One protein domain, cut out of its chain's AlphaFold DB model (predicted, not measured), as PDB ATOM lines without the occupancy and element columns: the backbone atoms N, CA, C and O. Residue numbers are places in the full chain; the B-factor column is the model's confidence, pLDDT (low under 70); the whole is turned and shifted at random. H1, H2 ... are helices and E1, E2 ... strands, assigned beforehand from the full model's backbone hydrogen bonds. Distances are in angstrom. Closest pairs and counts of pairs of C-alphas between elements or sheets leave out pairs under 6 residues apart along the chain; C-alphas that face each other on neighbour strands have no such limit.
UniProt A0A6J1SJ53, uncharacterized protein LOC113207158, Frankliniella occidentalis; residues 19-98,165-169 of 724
ATOM      1  N   ARG A  19     -30.620  -7.917  35.681       68.44
ATOM      2  CA  ARG A  19     -29.488  -7.508  36.521       68.44
ATOM      3  C   ARG A  19     -28.419  -6.788  35.725       68.44
ATOM      4  O   ARG A  19     -27.832  -5.876  36.271       68.44
ATOM      5  N   SER A  20     -28.185  -7.166  34.470       79.50
ATOM      6  CA  SER A  20     -27.267  -6.461  33.576       79.50
ATOM      7  C   SER A  20     -27.990  -6.116  32.278       79.50
ATOM      8  O   SER A  20     -28.487  -7.014  31.605       79.50
ATOM      9  N   LEU A  21     -28.101  -4.826  31.954       83.62
ATOM     10  CA  LEU A  21     -28.803  -4.322  30.771       83.62
ATOM     11  C   LEU A  21     -27.948  -3.297  30.009       83.62
ATOM     12  O   LEU A  21     -27.231  -2.520  30.640       83.62
ATOM     13  N   PRO A  22     -28.064  -3.221  28.674       82.69
ATOM     14  CA  PRO A  22     -28.828  -4.113  27.807       82.69
ATOM     15  C   PRO A  22     -28.106  -5.455  27.593       82.69
ATOM     16  O   PRO A  22     -26.887  -5.563  27.754       82.69
ATOM     17  N   HIS A  23     -28.862  -6.482  27.204       77.81
ATOM     18  CA  HIS A  23     -28.291  -7.713  26.644       77.81
ATOM     19  C   HIS A  23     -27.823  -7.495  25.211       77.81
ATOM     20  O   HIS A  23     -28.260  -6.548  24.552       77.81
ATOM     21  N   ARG A  24     -26.957  -8.381  24.716       73.94
ATOM     22  CA  ARG A  24     -26.577  -8.374  23.301       73.94
ATOM     23  C   ARG A  24     -27.767  -8.806  22.460       73.94
ATOM     24  O   ARG A  24     -28.457  -9.761  22.806       73.94
ATOM     25  N   VAL A  25     -27.967  -8.128  21.338       68.62
ATOM     26  CA  VAL A  25     -29.074  -8.391  20.412       68.62
ATOM     27  C   VAL A  25     -29.032  -9.837  19.895       68.62
ATOM     28  O   VAL A  25     -30.043 -10.535  19.930       68.62
ATOM     29  N   GLN A  26     -27.835 -10.314  19.552       65.44
ATOM     30  CA  GLN A  26     -27.549 -11.682  19.098       65.44
ATOM     31  C   GLN A  26     -27.890 -12.789  20.108       65.44
ATOM     32  O   GLN A  26     -28.118 -13.928  19.706       65.44
ATOM     33  N   ASP A  27     -27.955 -12.472  21.403       67.31
ATOM     34  CA  ASP A  27     -28.222 -13.470  22.439       67.31
ATOM     35  C   ASP A  27     -29.749 -13.635  22.679       67.31
ATOM     36  O   ASP A  27     -30.186 -14.541  23.389       67.31
ATOM     37  N   LEU A  28     -30.596 -12.798  22.054       61.16
ATOM     38  CA  LEU A  28     -32.062 -12.814  22.176       61.16
ATOM     39  C   LEU A  28     -32.721 -13.857  21.245       61.16
ATOM     40  O   LEU A  28     -33.525 -13.522  20.379       61.16
ATOM     41  N   THR A  29     -32.432 -15.143  21.441       50.69
ATOM     42  CA  THR A  29     -32.927 -16.257  20.591       50.69
ATOM     43  C   THR A  29     -34.444 -16.498  20.639       50.69
ATOM     44  O   THR A  29     -34.988 -17.233  19.820       50.69
ATOM     45  N   SER A  30     -35.162 -15.891  21.591       50.22
ATOM     46  CA  SER A  30     -36.630 -15.993  21.704       50.22
ATOM     47  C   SER A  30     -37.382 -14.910  20.918       50.22
ATOM     48  O   SER A  30     -38.615 -14.923  20.882       50.22
ATOM     49  N   VAL A  31     -36.663 -13.946  20.333       49.69
ATOM     50  CA  VAL A  31     -37.231 -12.826  19.576       49.69
ATOM     51  C   VAL A  31     -36.938 -13.046  18.098       49.69
ATOM     52  O   VAL A  31     -35.814 -12.865  17.648       49.69
ATOM     53  N   VAL A  32     -37.969 -13.418  17.339       53.03
ATOM     54  CA  VAL A  32     -37.899 -13.446  15.874       53.03
ATOM     55  C   VAL A  32     -38.307 -12.071  15.359       53.03
ATOM     56  O   VAL A  32     -39.464 -11.674  15.516       53.03
ATOM     57  N   ALA A  33     -37.372 -11.340  14.759       54.09
ATOM     58  CA  ALA A  33     -37.679 -10.086  14.081       54.09
ATOM     59  C   ALA A  33     -38.084 -10.360  12.624       54.09
ATOM     60  O   ALA A  33     -37.404 -11.076  11.895       54.09
ATOM     61  N   VAL A  34     -39.203  -9.785  12.187       53.97
ATOM     62  CA  VAL A  34     -39.656  -9.860  10.793       53.97
ATOM     63  C   VAL A  34     -39.440  -8.492  10.171       53.97
ATOM     64  O   VAL A  34     -40.071  -7.524  10.600       53.97
ATOM     65  N   ARG A  35     -38.559  -8.404   9.174       59.97
ATOM     66  CA  ARG A  35     -38.345  -7.157   8.439       59.97
ATOM     67  C   ARG A  35     -39.329  -7.094   7.284       59.97
ATOM     68  O   ARG A  35     -39.275  -7.906   6.363       59.97
ATOM     69  N   MET A  36     -40.272  -6.160   7.379       52.97
ATOM     70  CA  MET A  36     -41.268  -5.927   6.335       52.97
ATOM     71  C   MET A  36     -40.690  -4.993   5.276       52.97
ATOM     72  O   MET A  36     -39.981  -4.040   5.607       52.97
ATOM     73  N   ARG A  37     -41.007  -5.264   4.012       51.59
ATOM     74  CA  ARG A  37     -40.691  -4.382   2.894       51.59
ATOM     75  C   ARG A  37     -41.894  -3.485   2.606       51.59
ATOM     76  O   ARG A  37     -42.990  -3.992   2.397       51.59
ATOM     77  N   ASP A  38     -41.697  -2.174   2.614       51.75
ATOM     78  CA  ASP A  38     -42.672  -1.193   2.146       51.75
ATOM     79  C   ASP A  38     -42.314  -0.679   0.738       51.75
ATOM     80  O   ASP A  38     -41.326  -1.090   0.120       51.75
ATOM     81  N   SER A  39     -43.124   0.242   0.206       43.19
ATOM     82  CA  SER A  39     -42.908   0.858  -1.112       43.19
ATOM     83  C   SER A  39     -41.593   1.646  -1.248       43.19
ATOM     84  O   SER A  39     -41.241   2.045  -2.356       43.19
ATOM     85  N   SER A  40     -40.886   1.900  -0.143       43.72
ATOM     86  CA  SER A  40     -39.637   2.665  -0.067       43.72
ATOM     87  C   SER A  40     -38.403   1.834   0.314       43.72
ATOM     88  O   SER A  40     -37.283   2.318   0.142       43.72
ATOM     89  N   GLY A  41     -38.565   0.584   0.754       60.41
ATOM     90  CA  GLY A  41     -37.460  -0.284   1.161       60.41
ATOM     91  C   GLY A  41     -37.851  -1.244   2.280       60.41
ATOM     92  O   GLY A  41     -39.005  -1.626   2.402       60.41
ATOM     93  N   HIS A  42     -36.880  -1.675   3.080       58.91
ATOM     94  CA  HIS A  42     -37.144  -2.439   4.300       58.91
ATOM     95  C   HIS A  42     -37.379  -1.484   5.479       58.91
ATOM     96  O   HIS A  42     -36.752  -0.430   5.547       58.91
ATOM     97  N   VAL A  43     -38.252  -1.857   6.420       57.84
ATOM     98  CA  VAL A  43     -38.392  -1.137   7.693       57.84
ATOM     99  C   VAL A  43     -37.174  -1.438   8.567       57.84
ATOM    100  O   VAL A  43     -37.009  -2.566   9.028       57.84
ATOM    101  N   ASP A  44     -36.334  -0.431   8.809       63.12
ATOM    102  CA  ASP A  44     -35.145  -0.572   9.652       63.12
ATOM    103  C   ASP A  44     -35.526  -0.881  11.109       63.12
ATOM    104  O   ASP A  44     -36.343  -0.182  11.723       63.12
ATOM    105  N   PHE A  45     -34.865  -1.869  11.720       70.19
ATOM    106  CA  PHE A  45     -34.877  -2.053  13.169       70.19
ATOM    107  C   PHE A  45     -33.911  -1.041  13.798       70.19
ATOM    108  O   PHE A  45     -32.814  -1.361  14.256       70.19
ATOM    109  N   ARG A  46     -34.314   0.232  13.754       79.31
ATOM    110  CA  ARG A  46     -33.456   1.359  14.113       79.31
ATOM    111  C   ARG A  46     -33.196   1.419  15.617       79.31
ATOM    112  O   ARG A  46     -34.108   1.650  16.414       79.31
ATOM    113  N   VAL A  47     -31.930   1.311  15.998       82.44
ATOM    114  CA  VAL A  47     -31.441   1.439  17.372       82.44
ATOM    115  C   VAL A  47     -30.515   2.650  17.479       82.44
ATOM    116  O   VAL A  47     -29.760   2.968  16.565       82.44
ATOM    117  N   ARG A  48     -30.600   3.353  18.614       86.56
ATOM    118  CA  ARG A  48     -29.729   4.483  18.962       86.56
ATOM    119  C   ARG A  48     -29.123   4.244  20.333       86.56
ATOM    120  O   ARG A  48     -29.822   4.411  21.340       86.56
ATOM    121  N   SER A  49     -27.849   3.866  20.389       88.06
ATOM    122  CA  SER A  49     -27.156   3.498  21.633       88.06
ATOM    123  C   SER A  49     -27.270   4.582  22.715       88.06
ATOM    124  O   SER A  49     -27.601   4.284  23.865       88.06
ATOM    125  N   GLY A  50     -27.129   5.859  22.340       89.81
ATOM    126  CA  GLY A  50     -27.280   6.994  23.255       89.81
ATOM    127  C   GLY A  50     -28.679   7.112  23.876       89.81
ATOM    128  O   GLY A  50     -28.803   7.438  25.058       89.81
ATOM    129  N   VAL A  51     -29.735   6.792  23.117       90.25
ATOM    130  CA  VAL A  51     -31.126   6.809  23.608       90.25
ATOM    131  C   VAL A  51     -31.384   5.634  24.545       90.25
ATOM    132  O   VAL A  51     -31.991   5.821  25.599       90.25
ATOM    133  N   VAL A  52     -30.884   4.442  24.203       88.94
ATOM    134  CA  VAL A  52     -30.980   3.246  25.058       88.94
ATOM    135  C   VAL A  52     -30.277   3.490  26.393       88.94
ATOM    136  O   VAL A  52     -30.873   3.284  27.450       88.94
ATOM    137  N   ARG A  53     -29.043   4.010  26.359       91.56
ATOM    138  CA  ARG A  53     -28.277   4.356  27.562       91.56
ATOM    139  C   ARG A  53     -29.019   5.368  28.432       91.56
ATOM    140  O   ARG A  53     -29.166   5.141  29.630       91.56
ATOM    141  N   ALA A  54     -29.515   6.458  27.842       91.81
ATOM    142  CA  ALA A  54     -30.267   7.477  28.571       91.81
ATOM    143  C   ALA A  54     -31.537   6.905  29.223       91.81
ATOM    144  O   ALA A  54     -31.815   7.210  30.381       91.81
ATOM    145  N   ALA A  55     -32.273   6.039  28.519       90.31
ATOM    146  CA  ALA A  55     -33.471   5.394  29.049       90.31
ATOM    147  C   ALA A  55     -33.164   4.467  30.237       90.31
ATOM    148  O   ALA A  55     -33.876   4.511  31.238       90.31
ATOM    149  N   LEU A  56     -32.099   3.662  30.161       90.62
ATOM    150  CA  LEU A  56     -31.704   2.755  31.246       90.62
ATOM    151  C   LEU A  56     -31.166   3.509  32.470       90.62
ATOM    152  O   LEU A  56     -31.523   3.172  33.596       90.62
ATOM    153  N   VAL A  57     -30.356   4.555  32.260       92.25
ATOM    154  CA  VAL A  57     -29.903   5.448  33.341       92.25
ATOM    155  C   VAL A  57     -31.107   6.080  34.031       92.25
ATOM    156  O   VAL A  57     -31.218   6.007  35.254       92.25
ATOM    157  N   TRP A  58     -32.045   6.622  33.251       93.19
ATOM    158  CA  TRP A  58     -33.258   7.224  33.789       93.19
ATOM    159  C   TRP A  58     -34.092   6.202  34.573       93.19
ATOM    160  O   TRP A  58     -34.516   6.496  35.689       93.19
ATOM    161  N   LEU A  59     -34.289   4.992  34.035       90.06
ATOM    162  CA  LEU A  59     -35.038   3.921  34.701       90.06
ATOM    163  C   LEU A  59     -34.404   3.557  36.050       90.06
ATOM    164  O   LEU A  59     -35.116   3.461  37.046       90.06
ATOM    165  N   ARG A  60     -33.075   3.420  36.099       90.50
ATOM    166  CA  ARG A  60     -32.329   3.135  37.332       90.50
ATOM    167  C   ARG A  60     -32.475   4.247  38.374       90.50
ATOM    168  O   ARG A  60     -32.586   3.968  39.560       90.50
ATOM    169  N   GLU A  61     -32.468   5.503  37.943       93.00
ATOM    170  CA  GLU A  61     -32.547   6.661  38.843       93.00
ATOM    171  C   GLU A  61     -33.969   6.948  39.347       93.00
ATOM    172  O   GLU A  61     -34.130   7.526  40.420       93.00
ATOM    173  N   ASN A  62     -35.001   6.559  38.588       92.62
ATOM    174  CA  ASN A  62     -36.380   7.005  38.823       92.62
ATOM    175  C   ASN A  62     -37.372   5.876  39.129       92.62
ATOM    176  O   ASN A  62     -38.494   6.168  39.546       92.62
ATOM    177  N   ASN A  63     -37.001   4.606  38.941       90.38
ATOM    178  CA  ASN A  63     -37.869   3.465  39.218       90.38
ATOM    179  C   ASN A  63     -37.293   2.596  40.351       90.38
ATOM    180  O   ASN A  63     -36.268   1.939  40.156       90.38
ATOM    181  N   PRO A  64     -37.957   2.516  41.521       88.69
ATOM    182  CA  PRO A  64     -37.430   1.785  42.674       88.69
ATOM    183  C   PRO A  64     -37.266   0.283  42.411       88.69
ATOM    184  O   PRO A  64     -36.410  -0.351  43.022       88.69
ATOM    185  N   HIS A  65     -38.039  -0.293  41.484       83.75
ATOM    186  CA  HIS A  65     -37.938  -1.711  41.133       83.75
ATOM    187  C   HIS A  65     -36.715  -2.037  40.264       83.75
ATOM    188  O   HIS A  65     -36.302  -3.191  40.205       83.75
ATOM    189  N   TYR A  66     -36.122  -1.026  39.624       85.94
ATOM    190  CA  TYR A  66     -34.971  -1.158  38.726       85.94
ATOM    191  C   TYR A  66     -33.743  -0.380  39.228       85.94
ATOM    192  O   TYR A  66     -32.768  -0.231  38.500       85.94
ATOM    193  N   ALA A  67     -33.744   0.085  40.481       87.12
ATOM    194  CA  ALA A  67     -32.641   0.865  41.045       87.12
ATOM    195  C   ALA A  67     -31.303   0.099  41.100       87.12
ATOM    196  O   ALA A  67     -30.236   0.708  41.084       87.12
ATOM    197  N   ASN A  68     -31.366  -1.236  41.129       85.94
ATOM    198  CA  ASN A  68     -30.210  -2.122  41.277       85.94
ATOM    199  C   ASN A  68     -29.754  -2.772  39.957       85.94
ATOM    200  O   ASN A  68     -29.059  -3.784  40.001       85.94
ATOM    201  N   ILE A  69     -30.173  -2.253  38.796       86.50
ATOM    202  CA  ILE A  69     -29.688  -2.768  37.507       86.50
ATOM    203  C   ILE A  69     -28.251  -2.297  37.232       86.50
ATOM    204  O   ILE A  69     -27.922  -1.115  37.380       86.50
ATOM    205  N   ASP A  70     -27.411  -3.219  36.773       86.38
ATOM    206  CA  ASP A  70     -26.071  -2.955  36.267       86.38
ATOM    207  C   ASP A  70     -26.164  -2.541  34.790       86.38
ATOM    208  O   ASP A  70     -26.746  -3.241  33.957       86.38
ATOM    209  N   LEU A  71     -25.580  -1.394  34.441       88.31
ATOM    210  CA  LEU A  71     -25.462  -0.956  33.049       88.31
ATOM    211  C   LEU A  71     -24.253  -1.644  32.414       88.31
ATOM    212  O   LEU A  71     -23.116  -1.394  32.814       88.31
ATOM    213  N   ASN A  72     -24.495  -2.501  31.427       87.50
ATOM    214  CA  ASN A  72     -23.439  -3.170  30.679       87.50
ATOM    215  C   ASN A  72     -22.925  -2.254  29.561       87.50
ATOM    216  O   ASN A  72     -23.472  -2.230  28.457       87.50
ATOM    217  N   GLU A  73     -21.887  -1.475  29.863       88.19
ATOM    218  CA  GLU A  73     -21.292  -0.540  28.899       88.19
ATOM    219  C   GLU A  73     -20.649  -1.272  27.702       88.19
ATOM    220  O   GLU A  73     -20.688  -0.751  26.590       88.19
ATOM    221  N   ASP A  74     -20.154  -2.504  27.886       87.12
ATOM    222  CA  ASP A  74     -19.599  -3.311  26.789       87.12
ATOM    223  C   ASP A  74     -20.688  -3.693  25.776       87.12
ATOM    224  O   ASP A  74     -20.480  -3.589  24.571       87.12
ATOM    225  N   ASN A  75     -21.876  -4.088  26.245       86.31
ATOM    226  CA  ASN A  75     -23.011  -4.384  25.368       86.31
ATOM    227  C   ASN A  75     -23.616  -3.113  24.751       86.31
ATOM    228  O   ASN A  75     -24.055  -3.150  23.605       86.31
ATOM    229  N   LEU A  76     -23.626  -1.984  25.472       86.44
ATOM    230  CA  LEU A  76     -24.043  -0.693  24.905       86.44
ATOM    231  C   LEU A  76     -23.137  -0.256  23.753       86.44
ATOM    232  O   LEU A  76     -23.639   0.306  22.783       86.44
ATOM    233  N   ALA A  77     -21.834  -0.525  23.854       86.25
ATOM    234  CA  ALA A  77     -20.858  -0.204  22.817       86.25
ATOM    235  C   ALA A  77     -21.016  -1.048  21.540       86.25
ATOM    236  O   ALA A  77     -20.497  -0.657  20.497       86.25
ATOM    237  N   LEU A  78     -21.726  -2.182  21.609       85.12
ATOM    238  CA  LEU A  78     -22.063  -2.992  20.435       85.12
ATOM    239  C   LEU A  78     -23.244  -2.417  19.645       85.12
ATOM    240  O   LEU A  78     -23.362  -2.702  18.461       85.12
ATOM    241  N   LEU A  79     -24.101  -1.603  20.272       84.94
ATOM    242  CA  LEU A  79     -25.249  -1.007  19.591       84.94
ATOM    243  C   LEU A  79     -24.807   0.121  18.641       84.94
ATOM    244  O   LEU A  79     -23.920   0.906  18.994       84.94
ATOM    245  N   PRO A  80     -25.478   0.293  17.488       84.38
ATOM    246  CA  PRO A  80     -25.175   1.391  16.579       84.38
ATOM    247  C   PRO A  80     -25.438   2.750  17.246       84.38
ATOM    248  O   PRO A  80     -26.383   2.910  18.029       84.38
ATOM    249  N   GLU A  81     -24.616   3.756  16.919       84.06
ATOM    250  CA  GLU A  81     -24.850   5.143  17.355       84.06
ATOM    251  C   GLU A  81     -26.241   5.620  16.913       84.06
ATOM    252  O   GLU A  81     -27.013   6.153  17.716       84.06
ATOM    253  N   ASP A  82     -26.569   5.356  15.646       86.12
ATOM    254  CA  ASP A  82     -27.890   5.504  15.046       86.12
ATOM    255  C   ASP A  82     -27.952   4.667  13.759       86.12
ATOM    256  O   ASP A  82     -27.329   5.025  12.759       86.12
ATOM    257  N   GLY A  83     -28.642   3.525  13.777       81.44
ATOM    258  CA  GLY A  83     -28.667   2.629  12.616       81.44
ATOM    259  C   GLY A  83     -29.553   1.399  12.780       81.44
ATOM    260  O   GLY A  83     -30.120   1.173  13.848       81.44
ATOM    261  N   ASP A  84     -29.686   0.625  11.705       79.06
ATOM    262  CA  ASP A  84     -30.405  -0.652  11.702       79.06
ATOM    263  C   ASP A  84     -29.591  -1.728  12.438       79.06
ATOM    264  O   ASP A  84     -28.434  -1.968  12.099       79.06
ATOM    265  N   ALA A  85     -30.194  -2.374  13.436       73.81
ATOM    266  CA  ALA A  85     -29.603  -3.506  14.151       73.81
ATOM    267  C   ALA A  85     -30.217  -4.854  13.727       73.81
ATOM    268  O   ALA A  85     -29.979  -5.870  14.378       73.81
ATOM    269  N   PHE A  86     -31.004  -4.899  12.642       69.94
ATOM    270  CA  PHE A  86     -31.671  -6.122  12.187       69.94
ATOM    271  C   PHE A  86     -30.696  -7.273  11.896       69.94
ATOM    272  O   PHE A  86     -31.008  -8.419  12.197       69.94
ATOM    273  N   SER A  87     -29.491  -6.982  11.388       64.81
ATOM    274  CA  SER A  87     -28.452  -7.996  11.128       64.81
ATOM    275  C   SER A  87     -27.950  -8.719  12.380       64.81
ATOM    276  O   SER A  87     -27.320  -9.766  12.265       64.81
ATOM    277  N   GLU A  88     -28.191  -8.155  13.563       65.12
ATOM    278  CA  GLU A  88     -27.789  -8.726  14.849       65.12
ATOM    279  C   GLU A  88     -28.920  -9.526  15.516       65.12
ATOM    280  O   GLU A  88     -28.687 -10.160  16.542       65.12
ATOM    281  N   VAL A  89     -30.137  -9.511  14.956       65.00
ATOM    282  CA  VAL A  89     -31.304 -10.252  15.463       65.00
ATOM    283  C   VAL A  89     -31.513 -11.516  14.627       65.00
ATOM    284  O   VAL A  89     -31.294 -11.518  13.416       65.00
ATOM    285  N   GLN A  90     -32.016 -12.596  15.234       58.28
ATOM    286  CA  GLN A  90     -32.591 -13.692  14.450       58.28
ATOM    287  C   GLN A  90     -33.847 -13.193  13.723       58.28
ATOM    288  O   GLN A  90     -34.893 -12.964  14.331       58.28
ATOM    289  N   GLY A  91     -33.750 -13.021  12.408       58.44
ATOM    290  CA  GLY A  91     -34.850 -12.528  11.594       58.44
ATOM    291  C   GLY A  91     -34.771 -12.979  10.144       58.44
ATOM    292  O   GLY A  91     -33.756 -13.504   9.692       58.44
ATOM    293  N   TYR A  92     -35.868 -12.796   9.418       57.47
ATOM    294  CA  TYR A  92     -35.927 -13.005   7.973       57.47
ATOM    295  C   TYR A  92     -36.648 -11.844   7.299       57.47
ATOM    296  O   TYR A  92     -37.508 -11.184   7.896       57.47
ATOM    297  N   ASP A  93     -36.286 -11.628   6.040       58.09
ATOM    298  CA  ASP A  93     -36.961 -10.691   5.158       58.09
ATOM    299  C   ASP A  93     -38.273 -11.311   4.686       58.09
ATOM    300  O   ASP A  93     -38.307 -12.431   4.168       58.09
ATOM    301  N   TYR A  94     -39.374 -10.600   4.906       53.97
ATOM    302  CA  TYR A  94     -40.658 -10.978   4.340       53.97
ATOM    303  C   TYR A  94     -40.810 -10.298   2.979       53.97
ATOM    304  O   TYR A  94     -41.086  -9.100   2.901       53.97
ATOM    305  N   GLU A  95     -40.617 -11.061   1.904       48.69
ATOM    306  CA  GLU A  95     -40.898 -10.610   0.542       48.69
ATOM    307  C   GLU A  95     -42.371 -10.878   0.210       48.69
ATOM    308  O   GLU A  95     -42.809 -12.031   0.141       48.69
ATOM    309  N   GLU A  96     -43.156  -9.815   0.007       42.53
ATOM    310  CA  GLU A  96     -44.455  -9.963  -0.651       42.53
ATOM    311  C   GLU A  96     -44.226 -10.412  -2.107       42.53
ATOM    312  O   GLU A  96     -43.396  -9.818  -2.797       42.53
ATOM    313  N   PRO A  97     -44.924 -11.449  -2.604       38.94
ATOM    314  CA  PRO A  97     -44.790 -11.881  -3.993       38.94
ATOM    315  C   PRO A  97     -45.183 -10.763  -4.979       38.94
ATOM    316  O   PRO A  97     -46.193 -10.093  -4.779       38.94
ATOM    317  N   ASP A  98     -44.405 -10.622  -6.067       33.91
ATOM    318  CA  ASP A  98     -44.420  -9.525  -7.070       33.91
ATOM    319  C   ASP A  98     -45.759  -9.257  -7.791       33.91
ATOM    320  O   ASP A  98     -45.888  -8.272  -8.515       33.91
ATOM    321  N   VAL A 165     -26.449 -19.425  23.908       50.72
ATOM    322  CA  VAL A 165     -27.878 -19.313  24.214       50.72
ATOM    323  C   VAL A 165     -28.004 -18.477  25.483       50.72
ATOM    324  O   VAL A 165     -27.361 -18.796  26.483       50.72
ATOM    325  N   LEU A 166     -28.821 -17.425  25.467       49.31
ATOM    326  CA  LEU A 166     -29.312 -16.835  26.708       49.31
ATOM    327  C   LEU A 166     -30.468 -17.727  27.159       49.31
ATOM    328  O   LEU A 166     -31.539 -17.727  26.549       49.31
ATOM    329  N   ASP A 167     -30.212 -18.574  28.156       48.59
ATOM    330  CA  ASP A 167     -31.258 -19.411  28.728       48.59
ATOM    331  C   ASP A 167     -32.372 -18.502  29.245       48.59
ATOM    332  O   ASP A 167     -32.120 -17.469  29.878       48.59
ATOM    333  N   TRP A 168     -33.619 -18.873  28.956       51.69
ATOM    334  CA  TRP A 168     -34.752 -18.185  29.554       51.69
ATOM    335  C   TRP A 168     -34.564 -18.193  31.077       51.69
ATOM    336  O   TRP A 168     -34.220 -19.257  31.608       51.69
ATOM    337  N   PRO A 169     -34.751 -17.054  31.777       53.81
ATOM    338  CA  PRO A 169     -34.525 -16.984  33.213       53.81
ATOM    339  C   PRO A 169     -35.211 -18.154  33.910       53.81
ATOM    340  O   PRO A 169     -36.331 -18.548  33.559       53.81
TER     341      PRO A 169
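This is residues 19 to 98 and 165 to 169 of the 724 residues of the protein "uncharacterized protein LOC113207158" of Frankliniella occidentalis (UniProt A0A6J1SJ53). With little regular structure, this is a loose, elongated model: the two-stranded parallel sheet E1, E2 at one end, helix H1 with the short H2 at the other, and loops between. The printed part has 85 residues, 28 of them in E1, H1, H2 and E2, in that order; the class is mixed. The radius of gyration of the C-alphas is 15.3 A, the spans 51 by 28 by 22 A.

E1 is residues 33 to 38, 15.7 A long, from C-alpha 33 at (-37.679, -10.086, 14.081). H1 is residues 49 to 62, 19.8 A; H2 is residues 73 to 76. E2, residues 91 to 94, ends with C-alpha 94 at (-40.658, -10.978, 4.340).

E1 and E2 are parallel, at 26 degrees, with N 94 and O 35 3.1 A apart, within hydrogen-bond range. E1, H1, H2, E2 form a strand-helix-strand unit, parallel neighbour strands with helices between, its crossover right-handed. H1, with residues 49 to 53 alone, only just touches H2, with 3 pairs of C-alphas within 8 A; the closest, of Ser 49 and Leu 76, are 6.2 A apart. Every O i to N i+4 pair in H1 is within hydrogen-bond range; H2 is too short for one.

C-alphas 98 and 165 are 36.7 A apart across the cut. The link H2 to E2 is long. pLDDT is under 70 in 39 residues, among them 25 to 44.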